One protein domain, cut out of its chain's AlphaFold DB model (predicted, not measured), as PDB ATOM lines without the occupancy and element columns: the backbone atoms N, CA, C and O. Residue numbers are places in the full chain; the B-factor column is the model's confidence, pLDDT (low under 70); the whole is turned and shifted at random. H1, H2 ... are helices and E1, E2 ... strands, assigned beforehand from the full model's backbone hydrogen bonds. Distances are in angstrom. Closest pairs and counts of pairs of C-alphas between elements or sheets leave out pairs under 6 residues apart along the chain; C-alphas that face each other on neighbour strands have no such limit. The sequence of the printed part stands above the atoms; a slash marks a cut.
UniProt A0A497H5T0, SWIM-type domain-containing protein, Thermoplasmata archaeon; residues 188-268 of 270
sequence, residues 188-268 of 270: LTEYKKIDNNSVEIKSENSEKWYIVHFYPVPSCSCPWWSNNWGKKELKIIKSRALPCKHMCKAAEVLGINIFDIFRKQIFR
ATOM      1  N   LEU A 188      96.458 117.867  88.353       94.88
ATOM      2  CA  LEU A 188      96.577 116.420  88.471       94.88
ATOM      3  C   LEU A 188      97.603 115.954  87.434       94.88
ATOM      4  O   LEU A 188      97.292 115.858  86.246       94.88
ATOM      5  N   THR A 189      98.834 115.726  87.879       91.94
ATOM      6  CA  THR A 189      99.974 115.401  87.010       91.94
ATOM      7  C   THR A 189     100.192 113.897  86.864       91.94
ATOM      8  O   THR A 189     100.510 113.434  85.775       91.94
ATOM      9  N   GLU A 190      99.965 113.126  87.927       95.88
ATOM     10  CA  GLU A 190     100.184 111.677  87.948       95.88
ATOM     11  C   GLU A 190      98.922 110.896  87.532       95.88
ATOM     12  O   GLU A 190      97.839 111.059  88.111       95.88
ATOM     13  N   TYR A 191      99.061 110.018  86.534       96.69
ATOM     14  CA  TYR A 191      97.984 109.158  86.040       96.69
ATOM     15  C   TYR A 191      98.502 107.826  85.480       96.69
ATOM     16  O   TYR A 191      99.656 107.710  85.071       96.69
ATOM     17  N   LYS A 192      97.620 106.825  85.422       96.31
ATOM     18  CA  LYS A 192      97.847 105.527  84.774       96.31
ATOM     19  C   LYS A 192      96.673 105.206  83.857       96.31
ATOM     20  O   LYS A 192      95.522 105.185  84.294       96.31
ATOM     21  N   LYS A 193      96.949 104.966  82.576       94.94
ATOM     22  CA  LYS A 193      95.926 104.492  81.636       94.94
ATOM     23  C   LYS A 193      95.694 103.001  81.888       94.94
ATOM     24  O   LYS A 193      96.646 102.231  81.819       94.94
ATOM     25  N   ILE A 194      94.453 102.619  82.182       94.06
ATOM     26  CA  ILE A 194      94.077 101.212  82.390       94.06
ATOM     27  C   ILE A 194      93.639 100.609  81.054       94.06
ATOM     28  O   ILE A 194      94.145  99.576  80.633       94.06
ATOM     29  N   ASP A 195      92.718 101.286  80.368       92.62
ATOM     30  CA  ASP A 195      92.178 100.865  79.076       92.62
ATOM     31  C   ASP A 195      91.748 102.097  78.243       92.62
ATOM     32  O   ASP A 195      92.135 103.233  78.530       92.62
ATOM     33  N   ASN A 196      90.976 101.898  77.170       90.25
ATOM     34  CA  ASN A 196      90.516 102.987  76.294       90.25
ATOM     35  C   ASN A 196      89.383 103.858  76.877       90.25
ATOM     36  O   ASN A 196      89.033 104.874  76.286       90.25
ATOM     37  N   ASN A 197      88.816 103.480  78.018       91.12
ATOM     38  CA  ASN A 197      87.694 104.128  78.699       91.12
ATOM     39  C   ASN A 197      87.970 104.438  80.182       91.12
ATOM     40  O   ASN A 197      87.133 105.088  80.822       91.12
ATOM     41  N   SER A 198      89.103 103.972  80.714       94.81
ATOM     42  CA  SER A 198      89.407 103.967  82.142       94.81
ATOM     43  C   SER A 198      90.804 104.509  82.437       94.81
ATOM     44  O   SER A 198      91.795 104.112  81.816       94.81
ATOM     45  N   VAL A 199      90.885 105.401  83.425       96.81
ATOM     46  CA  VAL A 199      92.136 106.028  83.872       96.81
ATOM     47  C   VAL A 199      92.154 106.094  85.394       96.81
ATOM     48  O   VAL A 199      91.163 106.467  86.022       96.81
ATOM     49  N   GLU A 200      93.299 105.773  85.976       97.06
ATOM     50  CA  GLU A 200      93.624 106.032  87.372       97.06
ATOM     51  C   GLU A 200      94.338 107.373  87.504       97.06
ATOM     52  O   GLU A 200      95.290 107.652  86.780       97.06
ATOM     53  N   ILE A 201      93.880 108.217  88.425       96.75
ATOM     54  CA  ILE A 201      94.432 109.556  88.639       96.75
ATOM     55  C   ILE A 201      94.791 109.717  90.104       96.75
ATOM     56  O   ILE A 201      93.938 109.525  90.977       96.75
ATOM     57  N   LYS A 202      96.032 110.116  90.376       95.31
ATOM     58  CA  LYS A 202      96.470 110.411  91.736       95.31
ATOM     59  C   LYS A 202      95.924 111.761  92.191       95.31
ATOM     60  O   LYS A 202      95.803 112.713  91.416       95.31
ATOM     61  N   SER A 203      95.568 111.848  93.464       90.69
ATOM     62  CA  SER A 203      95.206 113.115  94.088       90.69
ATOM     63  C   SER A 203      96.427 114.030  94.218       90.69
ATOM     64  O   SER A 203      97.477 113.586  94.650       90.69
ATOM     65  N   GLU A 204      96.250 115.327  93.954       82.38
ATOM     66  CA  GLU A 204      97.303 116.363  94.023       82.38
ATOM     67  C   GLU A 204      98.125 116.334  95.327       82.38
ATOM     68  O   GLU A 204      99.343 116.392  95.284       82.38
ATOM     69  N   ASN A 205      97.459 116.186  96.479       83.75
ATOM     70  CA  ASN A 205      98.090 116.249  97.807       83.75
ATOM     71  C   ASN A 205      97.890 114.964  98.624       83.75
ATOM     72  O   ASN A 205      97.750 115.020  99.846       83.75
ATOM     73  N   SER A 206      97.728 113.805  97.980       84.69
ATOM     74  CA  SER A 206      97.594 112.549  98.727       84.69
ATOM     75  C   SER A 206      97.998 111.342  97.898       84.69
ATOM     76  O   SER A 206      97.708 111.298  96.707       84.69
ATOM     77  N   GLU A 207      98.466 110.291  98.564       89.25
ATOM     78  CA  GLU A 207      98.766 108.993  97.941       89.25
ATOM     79  C   GLU A 207      97.529 108.221  97.443       89.25
ATOM     80  O   GLU A 207      97.640 107.131  96.889       89.25
ATOM     81  N   LYS A 208      96.319 108.768  97.614       93.06
ATOM     82  CA  LYS A 208      95.090 108.164  97.091       93.06
ATOM     83  C   LYS A 208      94.997 108.301  95.574       93.06
ATOM     84  O   LYS A 208      95.082 109.403  95.025       93.06
ATOM     85  N   TRP A 209      94.689 107.177  94.943       96.81
ATOM     86  CA  TRP A 209      94.358 107.062  93.530       96.81
ATOM     87  C   TRP A 209      92.845 106.957  93.347       96.81
ATOM     88  O   TRP A 209      92.151 106.304  94.129       96.81
ATOM     89  N   TYR A 210      92.327 107.613  92.312       97.25
ATOM     90  CA  TYR A 210      90.918 107.561  91.944       97.25
ATOM     91  C   TYR A 210      90.756 106.997  90.542       97.25
ATOM     92  O   TYR A 210      91.378 107.473  89.595       97.25
ATOM     93  N   ILE A 211      89.861 106.025  90.411       97.06
ATOM     94  CA  ILE A 211      89.539 105.387  89.144       97.06
ATOM     95  C   ILE A 211      88.402 106.173  88.494       97.06
ATOM     96  O   ILE A 211      87.399 106.503  89.139       97.06
ATOM     97  N   VAL A 212      88.570 106.499  87.218       97.44
ATOM     98  CA  VAL A 212      87.547 107.093  86.362       97.44
ATOM     99  C   VAL A 212      87.197 106.105  85.265       97.44
ATOM    100  O   VAL A 212      88.093 105.607  84.593       97.44
ATOM    101  N   HIS A 213      85.900 105.898  85.041       95.50
ATOM    102  CA  HIS A 213      85.374 105.122  83.920       95.50
ATOM    103  C   HIS A 213      84.352 105.956  83.154       95.50
ATOM    104  O   HIS A 213      83.483 106.572  83.773       95.50
ATOM    105  N   PHE A 214      84.398 105.955  81.820       92.62
ATOM    106  CA  PHE A 214      83.388 106.640  80.998       92.62
ATOM    107  C   PHE A 214      82.260 105.736  80.489       92.62
ATOM    108  O   PHE A 214      81.183 106.238  80.154       92.62
ATOM    109  N   TYR A 215      82.466 104.417  80.475       88.19
ATOM    110  CA  TYR A 215      81.519 103.434  79.950       88.19
ATOM    111  C   TYR A 215      81.205 102.344  80.991       88.19
ATOM    112  O   TYR A 215      82.108 101.955  81.726       88.19
ATOM    113  N   PRO A 216      79.956 101.833  81.075       84.00
ATOM    114  CA  PRO A 216      78.743 102.236  80.339       84.00
ATOM    115  C   PRO A 216      78.076 103.510  80.881       84.00
ATOM    116  O   PRO A 216      77.155 104.056  80.260       84.00
ATOM    117  N   VAL A 217      78.508 103.981  82.052       89.06
ATOM    118  CA  VAL A 217      78.085 105.244  82.661       89.06
ATOM    119  C   VAL A 217      79.320 105.949  83.203       89.06
ATOM    120  O   VAL A 217      80.076 105.315  83.938       89.06
ATOM    121  N   PRO A 218      79.503 107.248  82.911       92.75
ATOM    122  CA  PRO A 218      80.577 108.018  83.507       92.75
ATOM    123  C   PRO A 218      80.529 107.930  85.034       92.75
ATOM    124  O   PRO A 218      79.486 108.197  85.631       92.75
ATOM    125  N   SER A 219      81.645 107.559  85.653       95.69
ATOM    126  CA  SER A 219      81.793 107.430  87.100       95.69
ATOM    127  C   SER A 219      83.218 107.747  87.552       95.69
ATOM    128  O   SER A 219      84.165 107.705  86.765       95.69
ATOM    129  N   CYS A 220      83.366 108.113  88.823       96.81
ATOM    130  CA  CYS A 220      84.658 108.373  89.444       96.81
ATOM    131  C   CYS A 220      84.629 107.904  90.901       96.81
ATOM    132  O   CYS A 220      83.651 108.157  91.600       96.81
ATOM    133  N   SER A 221      85.696 107.274  91.391       96.56
ATOM    134  CA  SER A 221      85.770 106.835  92.793       96.56
ATOM    135  C   SER A 221      86.097 107.960  93.790       96.56
ATOM    136  O   SER A 221      86.235 107.706  94.987       96.56
ATOM    137  N   CYS A 222      86.216 109.217  93.341       95.31
ATOM    138  CA  CYS A 222      86.572 110.318  94.232       95.31
ATOM    139  C   CYS A 222      85.446 110.681  95.222       95.31
ATOM    140  O   CYS A 222      84.263 110.566  94.884       95.31
ATOM    141  N   PRO A 223      85.780 111.229  96.411       94.94
ATOM    142  CA  PRO A 223      84.788 111.551  97.440       94.94
ATOM    143  C   PRO A 223      83.667 112.466  96.944       94.94
ATOM    144  O   PRO A 223      82.495 112.241  97.239       94.94
ATOM    145  N   TRP A 224      84.005 113.474  96.132       95.00
ATOM    146  CA  TRP A 224      83.006 114.382  95.568       95.00
ATOM    147  C   TRP A 224      81.987 113.637  94.698       95.00
ATOM    148  O   TRP A 224      80.789 113.884  94.816       95.00
ATOM    149  N   TRP A 225      82.436 112.715  93.841       96.06
ATOM    150  CA  TRP A 225      81.531 111.956  92.981       96.06
ATOM    151  C   TRP A 225      80.676 110.995  93.802       96.06
ATOM    152  O   TRP A 225      79.452 111.004  93.668       96.06
ATOM    153  N   SER A 226      81.297 110.227  94.696       94.69
ATOM    154  CA  SER A 226      80.605 109.279  95.571       94.69
ATOM    155  C   SER A 226      79.505 109.957  96.396       94.69
ATOM    156  O   SER A 226      78.379 109.459  96.438       94.69
ATOM    157  N   ASN A 227      79.777 111.141  96.951       95.50
ATOM    158  CA  ASN A 227      78.812 111.895  97.757       95.50
ATOM    159  C   ASN A 227      77.648 112.471  96.931       95.50
ATOM    160  O   ASN A 227      76.508 112.471  97.391       95.50
ATOM    161  N   ASN A 228      77.908 112.956  95.712       94.81
ATOM    162  CA  ASN A 228      76.877 113.598  94.885       94.81
ATOM    163  C   ASN A 228      76.066 112.599  94.041       94.81
ATOM    164  O   ASN A 228      74.862 112.785  93.831       94.81
ATOM    165  N   TRP A 229      76.717 111.541  93.555       95.50
ATOM    166  CA  TRP A 229      76.192 110.654  92.514       95.50
ATOM    167  C   TRP A 229      76.262 109.167  92.865       95.50
ATOM    168  O   TRP A 229      75.472 108.410  92.312       95.50
ATOM    169  N   GLY A 230      77.125 108.740  93.794       90.25
ATOM    170  CA  GLY A 230      77.380 107.318  94.076       90.25
ATOM    171  C   GLY A 230      76.154 106.509  94.515       90.25
ATOM    172  O   GLY A 230      76.053 105.333  94.191       90.25
ATOM    173  N   LYS A 231      75.186 107.144  95.191       92.19
ATOM    174  CA  LYS A 231      73.920 106.509  95.621       92.19
ATOM    175  C   LYS A 231      72.734 106.789  94.685       92.19
ATOM    176  O   LYS A 231      71.599 106.459  95.017       92.19
ATOM    177  N   LYS A 232      72.941 107.491  93.565       94.50
ATOM    178  CA  LYS A 232      71.854 107.877  92.650       94.50
ATOM    179  C   LYS A 232      71.636 106.794  91.600       94.50
ATOM    180  O   LYS A 232      72.582 106.189  91.112       94.50
ATOM    181  N   GLU A 233      70.386 106.611  91.184       93.81
ATOM    182  CA  GLU A 233      70.056 105.693  90.091       93.81
ATOM    183  C   GLU A 233      70.782 106.065  88.788       93.81
ATOM    184  O   GLU A 233      70.921 107.247  88.446       93.81
ATOM    185  N   LEU A 234      71.140 105.057  87.986       90.94
ATOM    186  CA  LEU A 234      71.842 105.244  86.708       90.94
ATOM    187  C   LEU A 234      71.117 106.218  85.769       90.94
ATOM    188  O   LEU A 234      71.752 107.016  85.078       90.94
ATOM    189  N   LYS A 235      69.778 106.202  85.758       91.31
ATOM    190  CA  LYS A 235      68.960 107.126  84.958       91.31
ATOM    191  C   LYS A 235      69.172 108.587  85.367       91.31
ATOM    192  O   LYS A 235      69.192 109.476  84.512       91.31
ATOM    193  N   ILE A 236      69.348 108.847  86.661       91.62
ATOM    194  CA  ILE A 236      69.605 110.184  87.201       91.62
ATOM    195  C   ILE A 236      71.019 110.624  86.821       91.62
ATOM    196  O   ILE A 236      71.186 111.726  86.304       91.62
ATOM    197  N   ILE A 237      72.015 109.752  86.987       92.19
ATOM    198  CA  ILE A 237      73.411 110.037  86.621       92.19
ATOM    199  C   ILE A 237      73.514 110.376  85.125       92.19
ATOM    200  O   ILE A 237      73.967 111.464  84.762       92.19
ATOM    201  N   LYS A 238      72.966 109.518  84.252       90.12
ATOM    202  CA  LYS A 238      72.933 109.715  82.789       90.12
ATOM    203  C   LYS A 238      72.226 111.002  82.347       90.12
ATOM    204  O   LYS A 238      72.450 111.467  81.234       90.12
ATOM    205  N   SER A 239      71.343 111.567  83.174       89.62
ATOM    206  CA  SER A 239      70.557 112.758  82.821       89.62
ATOM    207  C   SER A 239      70.998 114.039  83.530       89.62
ATOM    208  O   SER A 239      70.594 115.128  83.113       89.62
ATOM    209  N   ARG A 240      71.794 113.946  84.605       93.25
ATOM    210  CA  ARG A 240      72.081 115.097  85.475       93.25
ATOM    211  C   ARG A 240      73.519 115.228  85.957       93.25
ATOM    212  O   ARG A 240      73.869 116.351  86.311       93.25
ATOM    213  N   ALA A 241      74.305 114.153  86.013       94.94
ATOM    214  CA  ALA A 241      75.648 114.228  86.579       94.94
ATOM    215  C   ALA A 241      76.568 115.112  85.732       94.94
ATOM    216  O   ALA A 241      76.519 115.061  84.507       94.94
ATOM    217  N   LEU A 242      77.391 115.925  86.391       96.19
ATOM    218  CA  LEU A 242      78.439 116.725  85.759       96.19
ATOM    219  C   LEU A 242      79.805 116.158  86.162       96.19
ATOM    220  O   LEU A 242      79.921 115.618  87.267       96.19
ATOM    221  N   PRO A 243      80.829 116.268  85.299       96.94
ATOM    222  CA  PRO A 243      82.140 115.694  85.566       96.94
ATOM    223  C   PRO A 243      82.812 116.379  86.755       96.94
ATOM    224  O   PRO A 243      82.729 117.598  86.909       96.94
ATOM    225  N   CYS A 244      83.522 115.595  87.566       97.12
ATOM    226  CA  CYS A 244      84.470 116.128  88.544       97.12
ATOM    227  C   CYS A 244      85.824 116.430  87.873       97.12
ATOM    228  O   CYS A 244      86.060 116.021  86.736       97.12
ATOM    229  N   LYS A 245      86.750 117.083  88.590       97.44
ATOM    230  CA  LYS A 245      88.095 117.383  88.059       97.44
ATOM    231  C   LYS A 245      88.867 116.140  87.583       97.44
ATOM    232  O   LYS A 245      89.539 116.210  86.562       97.44
ATOM    233  N   HIS A 246      88.729 114.989  88.252       97.69
ATOM    234  CA  HIS A 246      89.393 113.752  87.813       97.69
ATOM    235  C   HIS A 246      88.828 113.268  86.475       97.69
ATOM    236  O   HIS A 246      89.578 112.875  85.595       97.69
ATOM    237  N   MET A 247      87.515 113.374  86.262       97.62
ATOM    238  CA  MET A 247      86.926 113.021  84.967       97.62
ATOM    239  C   MET A 247      87.405 113.949  83.854       97.62
ATOM    240  O   MET A 247      87.656 113.488  82.751       97.62
ATOM    241  N   CYS A 248      87.600 115.239  84.136       97.81
ATOM    242  CA  CYS A 248      88.207 116.140  83.159       97.81
ATOM    243  C   CYS A 248      89.647 115.720  82.809       97.81
ATOM    244  O   CYS A 248      89.966 115.658  81.625       97.81
ATOM    245  N   LYS A 249      90.478 115.344  83.798       97.75
ATOM    246  CA  LYS A 249      91.840 114.840  83.530       97.75
ATOM    247  C   LYS A 249      91.826 113.523  82.752       97.75
ATOM    248  O   LYS A 249      92.601 113.357  81.822       97.75
ATOM    249  N   ALA A 250      90.937 112.594  83.097       97.62
ATOM    250  CA  ALA A 250      90.830 111.317  82.393       97.62
ATOM    251  C   ALA A 250      90.450 111.521  80.919       97.62
ATOM    252  O   ALA A 250      91.003 110.863  80.046       97.62
ATOM    253  N   ALA A 251      89.536 112.454  80.635       97.19
ATOM    254  CA  ALA A 251      89.159 112.792  79.267       97.19
ATOM    255  C   ALA A 251      90.334 113.394  78.478       97.19
ATOM    256  O   ALA A 251      90.552 112.995  77.340       97.19
ATOM    257  N   GLU A 252      91.125 114.275  79.098       96.88
ATOM    258  CA  GLU A 252      92.369 114.811  78.523       96.88
ATOM    259  C   GLU A 252      93.367 113.689  78.187       96.88
ATOM    260  O   GLU A 252      93.818 113.600  77.049       96.88
ATOM    261  N   VAL A 253      93.645 112.787  79.137       96.81
ATOM    262  CA  VAL A 253      94.568 111.645  78.961       96.81
ATOM    263  C   VAL A 253      94.120 110.708  77.835       96.81
ATOM    264  O   VAL A 253      94.951 110.164  77.111       96.81
ATOM    265  N   LEU A 254      92.810 110.511  77.680       95.38
ATOM    266  CA  LEU A 254      92.242 109.664  76.631       95.38
ATOM    267  C   LEU A 254      92.036 110.400  75.295       95.38
ATOM    268  O   LEU A 254      91.618 109.764  74.330       95.38
ATOM    269  N   GLY A 255      92.297 111.710  75.216       95.19
ATOM    270  CA  GLY A 255      92.051 112.512  74.012       95.19
ATOM    271  C   GLY A 255      90.566 112.675  73.662       95.19
ATOM    272  O   GLY A 255      90.220 112.863  72.498       95.19
ATOM    273  N   ILE A 256      89.668 112.584  74.650       94.38
ATOM    274  CA  ILE A 256      88.215 112.664  74.455       94.38
ATOM    275  C   ILE A 256      87.702 114.036  74.897       94.38
ATOM    276  O   ILE A 256      88.085 114.576  75.934       94.38
ATOM    277  N   ASN A 257      86.748 114.593  74.153       95.50
ATOM    278  CA  ASN A 257      86.081 115.825  74.548       95.50
ATOM    279  C   ASN A 257      85.065 115.586  75.682       95.50
ATOM    280  O   ASN A 257      83.992 115.008  75.482       95.50
ATOM    281  N   ILE A 258      85.358 116.106  76.877       96.31
ATOM    282  CA  ILE A 258      84.485 115.978  78.056       96.31
ATOM    283  C   ILE A 258      83.083 116.573  77.836       96.31
ATOM    284  O   ILE A 258      82.100 116.074  78.392       96.31
ATOM    285  N   PHE A 259      82.955 117.609  76.998       96.25
ATOM    286  CA  PHE A 259      81.656 118.206  76.681       96.25
ATOM    287  C   PHE A 259      80.773 117.258  75.869       96.25
ATOM    288  O   PHE A 259      79.553 117.282  76.042       96.25
ATOM    289  N   ASP A 260      81.365 116.395  75.039       94.62
ATOM    290  CA  ASP A 260      80.622 115.407  74.256       94.62
ATOM    291  C   ASP A 260      80.135 114.253  75.136       94.62
ATOM    292  O   ASP A 260      78.963 113.872  75.053       94.62
ATOM    293  N   ILE A 261      80.969 113.790  76.076       93.50
ATOM    294  CA  ILE A 261      80.593 112.774  77.077       93.50
ATOM    295  C   ILE A 261      79.386 113.246  77.906       93.50
ATOM    296  O   ILE A 261      78.438 112.493  78.135       93.50
ATOM    297  N   PHE A 262      79.394 114.514  78.333       94.88
ATOM    298  CA  PHE A 262      78.368 115.091  79.208       94.88
ATOM    299  C   PHE A 262      77.314 115.936  78.478       94.88
ATOM    300  O   PHE A 262      76.521 116.647  79.110       94.88
ATOM    301  N   ARG A 263      77.246 115.845  77.143       94.00
ATOM    302  CA  ARG A 263      76.372 116.680  76.302       94.00
ATOM    303  C   ARG A 263      74.914 116.628  76.746       94.00
ATOM    304  O   ARG A 263      74.238 117.655  76.819       94.00
ATOM    305  N   LYS A 264      74.409 115.436  77.082       91.88
ATOM    306  CA  LYS A 264      73.011 115.248  77.511       91.88
ATOM    307  C   LYS A 264      72.710 115.956  78.834       91.88
ATOM    308  O   LYS A 264      71.613 116.481  78.998       91.88
ATOM    309  N   GLN A 265      73.665 115.986  79.756       93.56
ATOM    310  CA  GLN A 265      73.536 116.583  81.082       93.56
ATOM    311  C   GLN A 265      73.686 118.109  81.016       93.56
ATOM    312  O   GLN A 265      72.920 118.834  81.660       93.56
ATOM    313  N   ILE A 266      74.596 118.600  80.166       93.62
ATOM    314  CA  ILE A 266      74.798 120.030  79.893       93.62
ATOM    315  C   ILE A 266      73.555 120.623  79.239       93.62
ATOM    316  O   ILE A 266      72.949 121.546  79.781       93.62
ATOM    317  N   PHE A 267      73.109 120.041  78.125       90.81
ATOM    318  CA  PHE A 267      71.974 120.534  77.342       90.81
ATOM    319  C   PHE A 267      70.658 119.871  77.738       90.81
ATOM    320  O   PHE A 267      69.741 119.766  76.916       90.81
ATOM    321  N   ARG A 268      70.548 119.397  78.991       84.06
ATOM    322  CA  ARG A 268      69.348 118.693  79.441       84.06
ATOM    323  C   ARG A 268      68.140 119.584  79.186       84.06
ATOM    324  O   ARG A 268      68.031 120.698  79.710       84.06
TER     325      ARG A 268
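This is residues 188 to 268 of the 270 residues of the protein "SWIM-type domain-containing protein" of Thermoplasmata archaeon (UniProt A0A497H5T0). A small antiparallel sheet of three strands forms one end of the domain, with H3 lying over one of its faces and no named helix on the other; the four remaining short helices lie off the sheet, with H2 and H5 touching at the far end. After E3 the chain folds back in a short link, pairing briefly with that strand at residues 219 to 220 before it reaches H1. The printed part has 81 residues, with three named strands followed by five named helices, E1 E2 E3 H1 H2 H3 H4 H5, and its class is mixed, helices and strands. The sheet's order is E1 E2 E3. The whole is compact, with a radius of gyration of the C-alphas of 12.1 A, and its C-alphas span 34 by 26 by 18 A.

E1, residues 191 to 193, E2, residues 198 to 203, and E3, residues 206 to 213, form a meander, each strand the antiparallel neighbour of the one before. E1 and E2 are a hairpin at 169 degrees, with N 192 and O 200 within hydrogen-bond range at 2.8 A. E2 and E3 are a hairpin at 158 degrees, with N 201 and O 210 at 2.9 A and N 210 and O 201 at 2.8 A. Residues 212 to 213 of E3 also pair, antiparallel, with residues 219 to 220. H3, residues 245 to 253, is on the sheet at a height of 8.3 A, over E2 and E3. It runs slantwise to the strands, at 52 degrees to E2 on the local plane. The closest C-alphas of E2 and H3 are those of Val 199 and Ala 250, 5.6 A apart. H3 touches H4, residues 258 to 261, where the C-alphas of Ala 251 and Ile 258 are closest at 5.8 A. H2, residues 234 to 240, touches H5, residues 263 to 266, where the C-alphas of Arg 240 and Gln 265 are closest at 4.9 A. H1, residues 223 to 230, is not on the sheet; it is close to H2 but not clearly touching, with the C-alphas of Trp 229 and Ile 237 closest at 6.5 A. In H1, H2 and H3 every O i to N i+4 pair is within hydrogen-bond range; H4 and H5 are too short for such a pair.

E1 begins at C-alpha 191, (97.984, 109.158, 86.040). E2 measures 16.1 A and E3 20.6 A from first to last C-alpha. H3, 12.6 A long, begins at C-alpha 245, (88.095, 117.383, 88.059). H5 ends at C-alpha 266, (74.798, 120.030, 79.893).

The two C-alphas farthest apart are those of Glu 207 and Arg 268, 36.1 A. The printed part has no cut and no long link. Its mean pLDDT is 93.8, and no printed residue is under 70.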